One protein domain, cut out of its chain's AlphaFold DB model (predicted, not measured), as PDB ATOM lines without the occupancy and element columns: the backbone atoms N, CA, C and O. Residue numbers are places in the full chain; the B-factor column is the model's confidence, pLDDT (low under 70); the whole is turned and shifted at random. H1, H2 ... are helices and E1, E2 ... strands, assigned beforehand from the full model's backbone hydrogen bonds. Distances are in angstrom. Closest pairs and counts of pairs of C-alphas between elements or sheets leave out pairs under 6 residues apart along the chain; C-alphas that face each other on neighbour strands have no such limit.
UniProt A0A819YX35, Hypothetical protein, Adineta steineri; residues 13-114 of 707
ATOM      1  N   CYS A  13     -18.594  27.957  27.765       57.31
ATOM      2  CA  CYS A  13     -19.280  28.645  28.858       57.31
ATOM      3  C   CYS A  13     -20.622  27.970  29.177       57.31
ATOM      4  O   CYS A  13     -21.547  27.938  28.361       57.31
ATOM      5  N   ARG A  14     -20.749  27.426  30.392       59.50
ATOM      6  CA  ARG A  14     -22.046  26.982  30.924       59.50
ATOM      7  C   ARG A  14     -22.814  28.186  31.444       59.50
ATOM      8  O   ARG A  14     -22.324  28.872  32.337       59.50
ATOM      9  N   LEU A  15     -24.030  28.381  30.944       62.94
ATOM     10  CA  LEU A  15     -24.952  29.380  31.469       62.94
ATOM     11  C   LEU A  15     -25.544  28.851  32.782       62.94
ATOM     12  O   LEU A  15     -26.506  28.088  32.788       62.94
ATOM     13  N   ASN A  16     -24.928  29.212  33.907       58.62
ATOM     14  CA  ASN A  16     -25.434  28.857  35.232       58.62
ATOM     15  C   ASN A  16     -26.217  30.029  35.821       58.62
ATOM     16  O   ASN A  16     -25.731  31.159  35.833       58.62
ATOM     17  N   LEU A  17     -27.399  29.752  36.372       60.72
ATOM     18  CA  LEU A  17     -28.104  30.710  37.216       60.72
ATOM     19  C   LEU A  17     -27.495  30.698  38.617       60.72
ATOM     20  O   LEU A  17     -27.472  29.663  39.286       60.72
ATOM     21  N   ASN A  18     -27.022  31.853  39.080       62.59
ATOM     22  CA  ASN A  18     -26.649  32.016  40.482       62.59
ATOM     23  C   ASN A  18     -27.888  32.228  41.373       62.59
ATOM     24  O   ASN A  18     -29.002  32.457  40.893       62.59
ATOM     25  N   SER A  19     -27.693  32.215  42.696       61.09
ATOM     26  CA  SER A  19     -28.753  32.464  43.690       61.09
ATOM     27  C   SER A  19     -29.462  33.819  43.534       61.09
ATOM     28  O   SER A  19     -30.519  34.023  44.124       61.09
ATOM     29  N   ASN A  20     -28.916  34.723  42.716       64.94
ATOM     30  CA  ASN A  20     -29.453  36.049  42.427       64.94
ATOM     31  C   ASN A  20     -30.142  36.139  41.050       64.94
ATOM     32  O   ASN A  20     -30.384  37.248  40.581       64.94
ATOM     33  N   ASN A  21     -30.489  35.013  40.404       66.81
ATOM     34  CA  ASN A  21     -31.123  34.972  39.073       66.81
ATOM     35  C   ASN A  21     -30.281  35.589  37.933       66.81
ATOM     36  O   ASN A  21     -30.836  35.999  36.911       66.81
ATOM     37  N   GLN A  22     -28.960  35.651  38.087       69.94
ATOM     38  CA  GLN A  22     -28.058  36.123  37.038       69.94
ATOM     39  C   GLN A  22     -27.480  34.934  36.275       69.94
ATOM     40  O   GLN A  22     -27.092  33.933  36.879       69.94
ATOM     41  N   VAL A  23     -27.417  35.077  34.957       67.69
ATOM     42  CA  VAL A  23     -26.714  34.189  34.042       67.69
ATOM     43  C   VAL A  23     -25.224  34.477  34.159       67.69
ATOM     44  O   VAL A  23     -24.759  35.576  33.853       67.69
ATOM     45  N   LEU A  24     -24.485  33.486  34.639       68.12
ATOM     46  CA  LEU A  24     -23.035  33.526  34.729       68.12
ATOM     47  C   LEU A  24     -22.437  33.040  33.412       68.12
ATOM     48  O   LEU A  24     -22.793  31.968  32.924       68.12
ATOM     49  N   PHE A  25     -21.519  33.827  32.865       68.06
ATOM     50  CA  PHE A  25     -20.751  33.519  31.669       68.06
ATOM     51  C   PHE A  25     -19.259  33.490  32.039       68.06
ATOM     52  O   PHE A  25     -18.585  34.520  31.980       68.06
ATOM     53  N   PRO A  26     -18.759  32.343  32.528       61.84
ATOM     54  CA  PRO A  26     -17.361  32.191  32.916       61.84
ATOM     55  C   PRO A  26     -16.478  31.951  31.690       61.84
ATOM     56  O   PRO A  26     -16.729  31.002  30.952       61.84
ATOM     57  N   ASP A  27     -15.438  32.759  31.503       64.25
ATOM     58  CA  ASP A  27     -14.438  32.622  30.442       64.25
ATOM     59  C   ASP A  27     -13.002  32.631  30.997       64.25
ATOM     60  O   ASP A  27     -12.774  32.744  32.205       64.25
ATOM     61  N   GLN A  28     -12.009  32.507  30.114       58.34
ATOM     62  CA  GLN A  28     -10.589  32.606  30.473       58.34
ATOM     63  C   GLN A  28     -10.153  33.979  31.039       58.34
ATOM     64  O   GLN A  28      -9.046  34.090  31.570       58.34
ATOM     65  N   TYR A  29     -10.995  35.016  30.954       61.09
ATOM     66  CA  TYR A  29     -10.733  36.385  31.415       61.09
ATOM     67  C   TYR A  29     -11.511  36.767  32.693       61.09
ATOM     68  O   TYR A  29     -11.245  37.824  33.273       61.09
ATOM     69  N   GLY A  30     -12.434  35.927  33.171       65.62
ATOM     70  CA  GLY A  30     -13.238  36.153  34.371       65.62
ATOM     71  C   GLY A  30     -14.670  35.618  34.262       65.62
ATOM     72  O   GLY A  30     -15.017  34.838  33.387       65.62
ATOM     73  N   GLU A  31     -15.536  36.011  35.195       70.62
ATOM     74  CA  GLU A  31     -16.955  35.633  35.184       70.62
ATOM     75  C   GLU A  31     -17.818  36.854  34.850       70.62
ATOM     76  O   GLU A  31     -17.981  37.755  35.679       70.62
ATOM     77  N   HIS A  32     -18.389  36.884  33.642       76.38
ATOM     78  CA  HIS A  32     -19.320  37.935  33.227       76.38
ATOM     79  C   HIS A  32     -20.727  37.609  33.731       76.38
ATOM     80  O   HIS A  32     -21.158  36.456  33.713       76.38
ATOM     81  N   LYS A  33     -21.458  38.618  34.212       76.56
ATOM     82  CA  LYS A  33     -22.777  38.431  34.835       76.56
ATOM     83  C   LYS A  33     -23.833  39.183  34.046       76.56
ATOM     84  O   LYS A  33     -23.793  40.408  33.980       76.56
ATOM     85  N   PHE A  34     -24.801  38.449  33.516       78.25
ATOM     86  CA  PHE A  34     -25.955  39.000  32.814       78.25
ATOM     87  C   PHE A  34     -27.222  38.745  33.629       78.25
ATOM     88  O   PHE A  34     -27.353  37.711  34.281       78.25
ATOM     89  N   ASP A  35     -28.172  39.676  33.631       77.81
ATOM     90  CA  ASP A  35     -29.488  39.399  34.212       77.81
ATOM     91  C   ASP A  35     -30.230  38.440  33.268       77.81
ATOM     92  O   ASP A  35     -30.137  38.564  32.048       77.81
ATOM     93  N   LYS A  36     -31.004  37.486  33.787       74.06
ATOM     94  CA  LYS A  36     -31.855  36.633  32.935       74.06
ATOM     95  C   LYS A  36     -32.857  37.433  32.083       74.06
ATOM     96  O   LYS A  36     -33.334  36.944  31.063       74.06
ATOM     97  N   ARG A  37     -33.159  38.674  32.490       78.62
ATOM     98  CA  ARG A  37     -33.980  39.647  31.755       78.62
ATOM     99  C   ARG A  37     -33.204  40.443  30.703       78.62
ATOM    100  O   ARG A  37     -33.815  41.261  30.021       78.62
ATOM    101  N   THR A  38     -31.892  40.249  30.570       82.50
ATOM    102  CA  THR A  38     -31.102  40.870  29.500       82.50
ATOM    103  C   THR A  38     -31.667  40.440  28.148       82.50
ATOM    104  O   THR A  38     -32.049  39.282  27.954       82.50
ATOM    105  N   LYS A  39     -31.764  41.387  27.212       83.50
ATOM    106  CA  LYS A  39     -32.243  41.111  25.854       83.50
ATOM    107  C   LYS A  39     -31.220  40.253  25.116       83.50
ATOM    108  O   LYS A  39     -30.020  40.476  25.236       83.50
ATOM    109  N   THR A  40     -31.678  39.307  24.307       79.44
ATOM    110  CA  THR A  40     -30.790  38.383  23.579       79.44
ATOM    111  C   THR A  40     -29.845  39.146  22.645       79.44
ATOM    112  O   THR A  40     -28.656  38.857  22.610       79.44
ATOM    113  N   ASN A  41     -30.333  40.187  21.962       82.06
ATOM    114  CA  ASN A  41     -29.506  41.033  21.092       82.06
ATOM    115  C   ASN A  41     -28.460  41.846  21.878       82.06
ATOM    116  O   ASN A  41     -27.335  42.009  21.414       82.06
ATOM    117  N   GLU A  42     -28.800  42.302  23.087       83.69
ATOM    118  CA  GLU A  42     -27.863  42.977  23.995       83.69
ATOM    119  C   GLU A  42     -26.781  42.006  24.485       83.69
ATOM    120  O   GLU A  42     -25.597  42.327  24.468       83.69
ATOM    121  N   PHE A  43     -27.169  40.778  24.833       81.81
ATOM    122  CA  PHE A  43     -26.243  39.710  25.196       81.81
ATOM    123  C   PHE A  43     -25.285  39.357  24.046       81.81
ATOM    124  O   PHE A  43     -24.076  39.311  24.258       81.81
ATOM    125  N   ILE A  44     -25.790  39.193  22.817       80.19
ATOM    126  CA  ILE A  44     -24.961  38.935  21.625       80.19
ATOM    127  C   ILE A  44     -24.002  40.100  21.362       80.19
ATOM    128  O   ILE A  44     -22.833  39.867  21.058       80.19
ATOM    129  N   SER A  45     -24.472  41.347  21.479       82.12
ATOM    130  CA  SER A  45     -23.623  42.528  21.300       82.12
ATOM    131  C   SER A  45     -22.489  42.548  22.321       82.12
ATOM    132  O   SER A  45     -21.336  42.693  21.931       82.12
ATOM    133  N   ASN A  46     -22.796  42.304  23.597       82.50
ATOM    134  CA  ASN A  46     -21.792  42.237  24.657       82.50
ATOM    135  C   ASN A  46     -20.768  41.121  24.399       82.50
ATOM    136  O   ASN A  46     -19.570  41.344  24.535       82.50
ATOM    137  N   LEU A  47     -21.208  39.937  23.957       78.94
ATOM    138  CA  LEU A  47     -20.292  38.856  23.578       78.94
ATOM    139  C   LEU A  47     -19.402  39.244  22.385       78.94
ATOM    140  O   LEU A  47     -18.212  38.939  22.379       78.94
ATOM    141  N   LYS A  48     -19.936  39.947  21.383       80.56
ATOM    142  CA  LYS A  48     -19.143  40.450  20.248       80.56
ATOM    143  C   LYS A  48     -18.167  41.555  20.647       80.56
ATOM    144  O   LYS A  48     -17.088  41.630  20.062       80.56
ATOM    145  N   ASP A  49     -18.507  42.375  21.634       81.56
ATOM    146  CA  ASP A  49     -17.596  43.381  22.187       81.56
ATOM    147  C   ASP A  49     -16.454  42.730  22.983       81.56
ATOM    148  O   ASP A  49     -15.317  43.191  22.901       81.56
ATOM    149  N   ILE A  50     -16.726  41.622  23.683       75.88
ATOM    150  CA  ILE A  50     -15.721  40.859  24.441       75.88
ATOM    151  C   ILE A  50     -14.805  40.051  23.507       75.88
ATOM    152  O   ILE A  50     -13.584  40.095  23.648       75.88
ATOM    153  N   TYR A  51     -15.367  39.317  22.541       73.62
ATOM    154  CA  TYR A  51     -14.617  38.326  21.754       73.62
ATOM    155  C   TYR A  51     -14.297  38.745  20.314       73.62
ATOM    156  O   TYR A  51     -13.621  37.992  19.605       73.62
ATOM    157  N   GLY A  52     -14.758  39.916  19.875       75.12
ATOM    158  CA  GLY A  52     -14.547  40.463  18.535       75.12
ATOM    159  C   GLY A  52     -15.789  40.376  17.643       75.12
ATOM    160  O   GLY A  52     -16.527  39.388  17.669       75.12
ATOM    161  N   LYS A  53     -15.991  41.410  16.813       77.44
ATOM    162  CA  LYS A  53     -17.199  41.612  15.985       77.44
ATOM    163  C   LYS A  53     -17.471  40.499  14.969       77.44
ATOM    164  O   LYS A  53     -18.638  40.250  14.663       77.44
ATOM    165  N   ASP A  54     -16.418  39.823  14.519       74.31
ATOM    166  CA  ASP A  54     -16.472  38.722  13.549       74.31
ATOM    167  C   ASP A  54     -16.668  37.345  14.214       74.31
ATOM    168  O   ASP A  54     -16.605  36.314  13.555       74.31
ATOM    169  N   SER A  55     -16.901  37.302  15.533       76.44
ATOM    170  CA  SER A  55     -17.128  36.043  16.252       76.44
ATOM    171  C   SER A  55     -18.510  35.459  15.960       76.44
ATOM    172  O   SER A  55     -19.526  36.161  16.036       76.44
ATOM    173  N   HIS A  56     -18.538  34.148  15.718       78.25
ATOM    174  CA  HIS A  56     -19.755  33.351  15.605       78.25
ATOM    175  C   HIS A  56     -19.989  32.575  16.900       78.25
ATOM    176  O   HIS A  56     -19.083  31.917  17.416       78.25
ATOM    177  N   PHE A  57     -21.211  32.654  17.421       79.06
ATOM    178  CA  PHE A  57     -21.615  31.975  18.648       79.06
ATOM    179  C   PHE A  57     -22.678  30.942  18.322       79.06
ATOM    180  O   PHE A  57     -23.616  31.225  17.577       79.06
ATOM    181  N   TYR A  58     -22.550  29.758  18.904       80.00
ATOM    182  CA  TYR A  58     -23.468  28.650  18.670       80.00
ATOM    183  C   TYR A  58     -24.070  28.172  19.979       80.00
ATOM    184  O   TYR A  58     -23.392  28.107  21.004       80.00
ATOM    185  N   ILE A  59     -25.354  27.827  19.923       79.94
ATOM    186  CA  ILE A  59     -26.071  27.158  20.998       79.94
ATOM    187  C   ILE A  59     -25.910  25.659  20.773       79.94
ATOM    188  O   ILE A  59     -26.322  25.128  19.740       79.94
ATOM    189  N   ALA A  60     -25.343  24.962  21.751       77.69
ATOM    190  CA  ALA A  60     -25.270  23.511  21.747       77.69
ATOM    191  C   ALA A  60     -25.873  22.901  23.005       77.69
ATOM    192  O   ALA A  60     -25.798  23.458  24.097       77.69
ATOM    193  N   LYS A  61     -26.431  21.703  22.855       77.06
ATOM    194  CA  LYS A  61     -26.882  20.861  23.953       77.06
ATOM    195  C   LYS A  61     -25.817  19.827  24.278       77.06
ATOM    196  O   LYS A  61     -25.357  19.100  23.397       77.06
ATOM    197  N   LYS A  62     -25.456  19.717  25.556       70.06
ATOM    198  CA  LYS A  62     -24.594  18.639  26.037       70.06
ATOM    199  C   LYS A  62     -25.378  17.329  26.092       70.06
ATOM    200  O   LYS A  62     -26.368  17.220  26.813       70.06
ATOM    201  N   LEU A  63     -24.917  16.335  25.342       69.62
ATOM    202  CA  LEU A  63     -25.467  14.982  25.336       69.62
ATOM    203  C   LEU A  63     -24.930  14.176  26.529       69.62
ATOM    204  O   LEU A  63     -23.872  14.486  27.086       69.62
ATOM    205  N   ARG A  64     -25.623  13.089  26.899       61.41
ATOM    206  CA  ARG A  64     -25.172  12.170  27.965       61.41
ATOM    207  C   ARG A  64     -23.826  11.507  27.661       61.41
ATOM    208  O   ARG A  64     -23.080  11.226  28.590       61.41
ATOM    209  N   SER A  65     -23.490  11.331  26.380       55.69
ATOM    210  CA  SER A  65     -22.178  10.847  25.925       55.69
ATOM    211  C   SER A  65     -21.035  11.846  26.159       55.69
ATOM    212  O   SER A  65     -19.885  11.539  25.871       55.69
ATOM    213  N   GLY A  66     -21.330  13.058  26.644       59.16
ATOM    214  CA  GLY A  66     -20.356  14.135  26.819       59.16
ATOM    215  C   GLY A  66     -20.123  14.983  25.565       59.16
ATOM    216  O   GLY A  66     -19.539  16.058  25.688       59.16
ATOM    217  N   GLN A  67     -20.620  14.552  24.401       68.69
ATOM    218  CA  GLN A  67     -20.534  15.276  23.126       68.69
ATOM    219  C   GLN A  67     -21.542  16.435  23.050       68.69
ATOM    220  O   GLN A  67     -22.521  16.482  23.800       68.69
ATOM    221  N   LEU A  68     -21.304  17.374  22.131       71.56
ATOM    222  CA  LEU A  68     -22.152  18.545  21.902       71.56
ATOM    223  C   LEU A  68     -22.995  18.360  20.633       71.56
ATOM    224  O   LEU A  68     -22.467  18.004  19.579       71.56
ATOM    225  N   HIS A  69     -24.302  18.607  20.736       77.88
ATOM    226  CA  HIS A  69     -25.208  18.727  19.591       77.88
ATOM    227  C   HIS A  69     -25.522  20.193  19.337       77.88
ATOM    228  O   HIS A  69     -25.992  20.875  20.244       77.88
ATOM    229  N   ILE A  70     -25.274  20.680  18.126       81.56
ATOM    230  CA  ILE A  70     -25.469  22.089  17.793       81.56
ATOM    231  C   ILE A  70     -26.939  22.297  17.445       81.56
ATOM    232  O   ILE A  70     -27.462  21.705  16.504       81.56
ATOM    233  N   ILE A  71     -27.612  23.129  18.233       79.75
ATOM    234  CA  ILE A  71     -29.019  23.460  18.031       79.75
ATOM    235  C   ILE A  71     -29.125  24.524  16.945       79.75
ATOM    236  O   ILE A  71     -29.839  24.339  15.967       79.75
ATOM    237  N   SER A  72     -28.406  25.631  17.102       78.06
ATOM    238  CA  SER A  72     -28.484  26.756  16.174       78.06
ATOM    239  C   SER A  72     -27.331  27.734  16.372       78.06
ATOM    240  O   SER A  72     -26.655  27.750  17.403       78.06
ATOM    241  N   GLU A  73     -27.109  28.581  15.372       79.44
ATOM    242  CA  GLU A  73     -26.276  29.773  15.508       79.44
ATOM    243  C   GLU A  73     -27.034  30.866  16.275       79.44
ATOM    244  O   GLU A  73     -28.181  31.193  15.956       79.44
ATOM    245  N   LEU A  74     -26.374  31.470  17.263       76.62
ATOM    246  CA  LEU A  74     -26.893  32.585  18.045       76.62
ATOM    247  C   LEU A  74     -26.804  33.875  17.209       76.62
ATOM    248  O   LEU A  74     -25.839  34.637  17.283       76.62
ATOM    249  N   LYS A  75     -27.814  34.099  16.366       74.50
ATOM    250  CA  LYS A  75     -27.955  35.306  15.535       74.50
ATOM    251  C   LYS A  75     -28.815  36.356  16.224       74.50
ATOM    252  O   LYS A  75     -29.623  36.033  17.092       74.50
ATOM    253  N   ASN A  76     -28.664  37.610  15.789       68.25
ATOM    254  CA  ASN A  76     -29.565  38.687  16.194       68.25
ATOM    255  C   ASN A  76     -31.004  38.261  15.900       68.25
ATOM    256  O   ASN A  76     -31.348  37.942  14.759       68.25
ATOM    257  N   VAL A  77     -31.819  38.236  16.943       67.81
ATOM    258  CA  VAL A  77     -33.221  37.862  16.847       67.81
ATOM    259  C   VAL A  77     -33.982  39.065  16.297       67.81
ATOM    260  O   VAL A  77     -33.703  40.202  16.674       67.81
ATOM    261  N   SER A  78     -34.931  38.836  15.390       64.19
ATOM    262  CA  SER A  78     -35.731  39.909  14.779       64.19
ATOM    263  C   SER A  78     -36.638  40.639  15.777       64.19
ATOM    264  O   SER A  78     -37.092  41.743  15.490       64.19
ATOM    265  N   ASP A  79     -36.889  40.036  16.941       67.69
ATOM    266  CA  ASP A  79     -37.631  40.628  18.049       67.69
ATOM    267  C   ASP A  79     -36.669  41.062  19.169       67.69
ATOM    268  O   ASP A  79     -36.136  40.246  19.927       67.69
ATOM    269  N   ASP A  80     -36.483  42.378  19.292       65.38
ATOM    270  CA  ASP A  80     -35.625  43.018  20.295       65.38
ATOM    271  C   ASP A  80     -36.103  42.828  21.746       65.38
ATOM    272  O   ASP A  80     -35.440  43.293  22.679       65.38
ATOM    273  N   ASN A  81     -37.259  42.202  21.983       70.19
ATOM    274  CA  ASN A  81     -37.814  42.001  23.323       70.19
ATOM    275  C   ASN A  81     -37.657  40.573  23.864       70.19
ATOM    276  O   ASN A  81     -38.112  40.303  24.981       70.19
ATOM    277  N   ILE A  82     -37.001  39.669  23.129       77.88
ATOM    278  CA  ILE A  82     -36.723  38.313  23.615       77.88
ATOM    279  C   ILE A  82     -35.560  38.358  24.613       77.88
ATOM    280  O   ILE A  82     -34.411  38.629  24.262       77.88
ATOM    281  N   THR A  83     -35.876  38.097  25.878       78.44
ATOM    282  CA  THR A  83     -34.934  38.008  27.000       78.44
ATOM    283  C   THR A  83     -34.298  36.616  27.101       78.44
ATOM    284  O   THR A  83     -34.845  35.650  26.567       78.44
ATOM    285  N   LEU A  84     -33.146  36.495  27.773       73.38
ATOM    286  CA  LEU A  84     -32.396  35.228  27.892       73.38
ATOM    287  C   LEU A  84     -33.212  34.082  28.516       73.38
ATOM    288  O   LEU A  84     -33.023  32.923  28.150       73.38
ATOM    289  N   ASP A  85     -34.136  34.395  29.425       69.81
ATOM    290  CA  ASP A  85     -35.058  33.426  30.029       69.81
ATOM    291  C   ASP A  85     -36.167  32.950  29.088       69.81
ATOM    292  O   ASP A  85     -36.580  31.796  29.168       69.81
ATOM    293  N   LYS A  86     -36.631  33.817  28.187       69.44
ATOM    294  CA  LYS A  86     -37.636  33.489  27.167       69.44
ATOM    295  C   LYS A  86     -37.051  32.754  25.965       69.44
ATOM    296  O   LYS A  86     -37.813  32.182  25.197       69.44
ATOM    297  N   ASN A  87     -35.731  32.787  25.803       67.19
ATOM    298  CA  ASN A  87     -35.007  32.081  24.747       67.19
ATOM    299  C   ASN A  87     -34.404  30.745  25.232       67.19
ATOM    300  O   ASN A  87     -33.472  30.236  24.621       67.19
ATOM    301  N   ASP A  88     -34.854  30.238  26.389       66.12
ATOM    302  CA  ASP A  88     -34.386  29.017  27.071       66.12
ATOM    303  C   ASP A  88     -32.880  28.935  27.402       66.12
ATOM    304  O   ASP A  88     -32.430  27.972  28.029       66.12
ATOM    305  N   LEU A  89     -32.110  29.985  27.102       67.25
ATOM    306  CA  LEU A  89     -30.672  30.080  27.355       67.25
ATOM    307  C   LEU A  89     -30.342  30.063  28.853       67.25
ATOM    308  O   LEU A  89     -29.364  29.442  29.256       67.25
ATOM    309  N   SER A  90     -31.148  30.720  29.697       61.56
ATOM    310  CA  SER A  90     -30.874  30.775  31.142       61.56
ATOM    311  C   SER A  90     -31.450  29.607  31.943       61.56
ATOM    312  O   SER A  90     -31.048  29.403  33.082       61.56
ATOM    313  N   ASN A  91     -32.432  28.880  31.403       61.16
ATOM    314  CA  ASN A  91     -33.244  27.934  32.181       61.16
ATOM    315  C   ASN A  91     -32.848  26.467  31.973       61.16
ATOM    316  O   ASN A  91     -33.288  25.604  32.734       61.16
ATOM    317  N   ASN A  92     -32.011  26.170  30.974       63.78
ATOM    318  CA  ASN A  92     -31.604  24.809  30.657       63.78
ATOM    319  C   ASN A  92     -30.108  24.589  30.960       63.78
ATOM    320  O   ASN A  92     -29.257  25.033  30.189       63.78
ATOM    321  N   PRO A  93     -29.758  23.842  32.027       58.66
ATOM    322  CA  PRO A  93     -28.363  23.632  32.431       58.66
ATOM    323  C   PRO A  93     -27.554  22.789  31.430       58.66
ATOM    324  O   PRO A  93     -26.340  22.639  31.577       58.66
ATOM    325  N   ASN A  94     -28.219  22.204  30.428       60.91
ATOM    326  CA  ASN A  94     -27.581  21.418  29.376       60.91
ATOM    327  C   ASN A  94     -27.237  22.248  28.135       60.91
ATOM    328  O   ASN A  94     -26.650  21.691  27.208       60.91
ATOM    329  N   ILE A  95     -27.597  23.535  28.098       65.88
ATOM    330  CA  ILE A  95     -27.273  24.438  26.993       65.88
ATOM    331  C   ILE A  95     -25.922  25.115  27.249       65.88
ATOM    332  O   ILE A  95     -25.635  25.601  28.343       65.88
ATOM    333  N   ILE A  96     -25.078  25.113  26.224       69.12
ATOM    334  CA  ILE A  96     -23.738  25.694  26.211       69.12
ATOM    335  C   ILE A  96     -23.674  26.666  25.042       69.12
ATOM    336  O   ILE A  96     -24.126  26.349  23.940       69.12
ATOM    337  N   VAL A  97     -23.093  27.837  25.290       71.56
ATOM    338  CA  VAL A  97     -22.724  28.783  24.239       71.56
ATOM    339  C   VAL A  97     -21.221  28.681  24.053       71.56
ATOM    340  O   VAL A  97     -20.477  28.762  25.030       71.56
ATOM    341  N   PHE A  98     -20.775  28.479  22.819       72.44
ATOM    342  CA  PHE A  98     -19.351  28.439  22.497       72.44
ATOM    343  C   PHE A  98     -19.058  29.260  21.243       72.44
ATOM    344  O   PHE A  98     -19.923  29.435  20.373       72.44
ATOM    345  N   LYS A  99     -17.835  29.790  21.180       72.25
ATOM    346  CA  LYS A  99     -17.331  30.569  20.050       72.25
ATOM    347  C   LYS A  99     -16.708  29.635  19.019       72.25
ATOM    348  O   LYS A  99     -15.937  28.749  19.376       72.25
ATOM    349  N   TYR A 100     -16.983  29.881  17.740       70.00
ATOM    350  CA  TYR A 100     -16.258  29.250  16.640       70.00
ATOM    351  C   TYR A 100     -15.619  30.328  15.742       70.00
ATOM    352  O   TYR A 100     -16.252  31.362  15.503       70.00
ATOM    353  N   PRO A 101     -14.366  30.146  15.269       64.69
ATOM    354  CA  PRO A 101     -13.643  31.177  14.512       64.69
ATOM    355  C   PRO A 101     -14.253  31.512  13.145       64.69
ATOM    356  O   PRO A 101     -13.936  32.549  12.571       64.69
ATOM    357  N   SER A 102     -15.101  30.635  12.606       69.50
ATOM    358  CA  SER A 102     -15.723  30.781  11.293       69.50
ATOM    359  C   SER A 102     -17.187  30.345  11.327       69.50
ATOM    360  O   SER A 102     -17.670  29.828  12.329       69.50
ATOM    361  N   ILE A 103     -17.905  30.511  10.217       74.25
ATOM    362  CA  ILE A 103     -19.196  29.840  10.031       74.25
ATOM    363  C   ILE A 103     -18.939  28.323  10.020       74.25
ATOM    364  O   ILE A 103     -17.959  27.863   9.420       74.25
ATOM    365  N   LEU A 104     -19.778  27.548  10.713       70.75
ATOM    366  CA  LEU A 104     -19.716  26.084  10.669       70.75
ATOM    367  C   LEU A 104     -19.874  25.578   9.223       70.75
ATOM    368  O   LEU A 104     -20.698  26.116   8.486       70.75
ATOM    369  N   PRO A 105     -19.138  24.530   8.815       70.56
ATOM    370  CA  PRO A 105     -19.320  23.913   7.504       70.56
ATOM    371  C   PRO A 105     -20.766  23.447   7.276       70.56
ATOM    372  O   PRO A 105     -21.397  22.941   8.204       70.56
ATOM    373  N   ASP A 106     -21.247  23.494   6.027       67.75
ATOM    374  CA  ASP A 106     -22.590  23.013   5.636       67.75
ATOM    375  C   ASP A 106     -22.825  21.520   5.947       67.75
ATOM    376  O   ASP A 106     -23.953  21.036   5.960       67.75
ATOM    377  N   THR A 107     -21.755  20.771   6.215       64.62
ATOM    378  CA  THR A 107     -21.804  19.367   6.639       64.62
ATOM    379  C   THR A 107     -22.226  19.188   8.098       64.62
ATOM    380  O   THR A 107     -22.517  18.063   8.511       64.62
ATOM    381  N   VAL A 108     -22.257  20.264   8.891       68.38
ATOM    382  CA  VAL A 108     -22.673  20.242  10.294       68.38
ATOM    383  C   VAL A 108     -24.185  20.403  10.373       68.38
ATOM    384  O   VAL A 108     -24.730  21.487  10.182       68.38
ATOM    385  N   ILE A 109     -24.861  19.302  10.691       73.06
ATOM    386  CA  ILE A 109     -26.315  19.269  10.845       73.06
ATOM    387  C   ILE A 109     -26.698  19.975  12.155       73.06
ATOM    388  O   ILE A 109     -26.264  19.563  13.233       73.06
ATOM    389  N   GLN A 110     -27.509  21.029  12.045       79.94
ATOM    390  CA  GLN A 110     -28.004  21.857  13.151       79.94
ATOM    391  C   GLN A 110     -29.526  21.711  13.271       79.94
ATOM    392  O   GLN A 110     -30.186  21.474  12.264       79.94
ATOM    393  N   GLY A 111     -30.074  21.887  14.472       79.94
ATOM    394  CA  GLY A 111     -31.520  21.893  14.743       79.94
ATOM    395  C   GLY A 111     -31.908  20.932  15.865       79.94
ATOM    396  O   GLY A 111     -31.274  19.891  16.053       79.94
ATOM    397  N   GLU A 112     -32.941  21.261  16.643       76.81
ATOM    398  CA  GLU A 112     -33.417  20.404  17.746       76.81
ATOM    399  C   GLU A 112     -33.966  19.062  17.249       76.81
ATOM    400  O   GLU A 112     -33.810  18.025  17.896       76.81
ATOM    401  N   GLU A 113     -34.568  19.065  16.066       75.12
ATOM    402  CA  GLU A 113     -35.070  17.890  15.370       75.12
ATOM    403  C   GLU A 113     -33.949  16.925  14.975       75.12
ATOM    404  O   GLU A 113     -34.191  15.727  14.837       75.12
ATOM    405  N   PHE A 114     -32.715  17.417  14.851       80.50
ATOM    406  CA  PHE A 114     -31.547  16.600  14.542       80.50
ATOM    407  C   PHE A 114     -30.790  16.120  15.778       80.50
ATOM    408  O   PHE A 114     -29.732  15.501  15.644       80.50
TER     409      PHE A 114
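This is residues 13 to 114 of the 707 residues of the protein "Hypothetical protein" of Adineta steineri (UniProt A0A819YX35). A strongly twisted sheet of three strands, E4, E3 and E5, makes one half of the body, and the strand hairpin E1 and E2 and the single helix H1 make the other, with few C-alpha contacts between the halves. The long link of residues 74 to 94 leaves E4, swings out past the first residues of H1 and folds back to E5, while residues 101 to 114 loop away after E5 and come back past E4. The printed part has 102 residues with five named strands and one named helix, in the order E1 E2 H1 E3 E4 E5; the sheet orders are E1 - E2 and E4 - E3 - E5, both antiparallel. The class is mixed, helices and strands, with under half of the residues in named elements. The whole is compact and rounded, with a radius of gyration of the C-alphas of 13.3 A and spans of 38 by 31 by 30 A.

E1 is residues 22 to 27, 15.5 A long, beginning at C-alpha 22, (-28.058, 36.123, 37.038). E2 is residues 30 to 35, 16.6 A. H1 is residues 40 to 51, 16.3 A, beginning at C-alpha 40, (-30.790, 38.383, 23.579). E3 is residues 56 to 62, 18.7 A, and E4 is residues 68 to 73, 13.6 A. E5 is residues 95 to 100, 15.9 A, ending at C-alpha 100, (-16.258, 29.250, 16.640).

Residues 13 to 14 pair antiparallel with residues 96 to 97 of E5, and residues 16 to 17 with residues 23 to 24 of E1. E1 and E2 are an antiparallel hairpin at 156 degrees, with N 23 and O 34 2.7 A apart, within hydrogen-bond range. The closest C-alphas of E2 and H1 are those of Phe 34 and Phe 43, 7.7 A apart. In H1 every O i to N i+4 pair is within hydrogen-bond range. H1 only grazes the sheet E4 E3 E5, with its residues 44 to 51, and H1 and E3 are near each other, with 7 pairs of C-alphas within 10 A. E3, the inner strand, forms an antiparallel hairpin with E4 at 141 degrees, with N 71 and O 59 2.8 A apart. E3 and E5 are antiparallel at 144 degrees, with N 96 and O 60 2.8 A apart. The edge strands E4 and E5 are only just apart, at 8.5 A. E1 and E2 are each apart from E3, E4 and E5.

The two C-alphas farthest apart, those of Asn 20 and Thr 107, are 40.2 A apart. The printed part has no cut. The link from E4 to E5 is long, with 21 residues; the other links are tight. The mean pLDDT of the printed part of this model is 71.5, and 45 residues are under 70, among them residues 13 to 30 and 85 to 96.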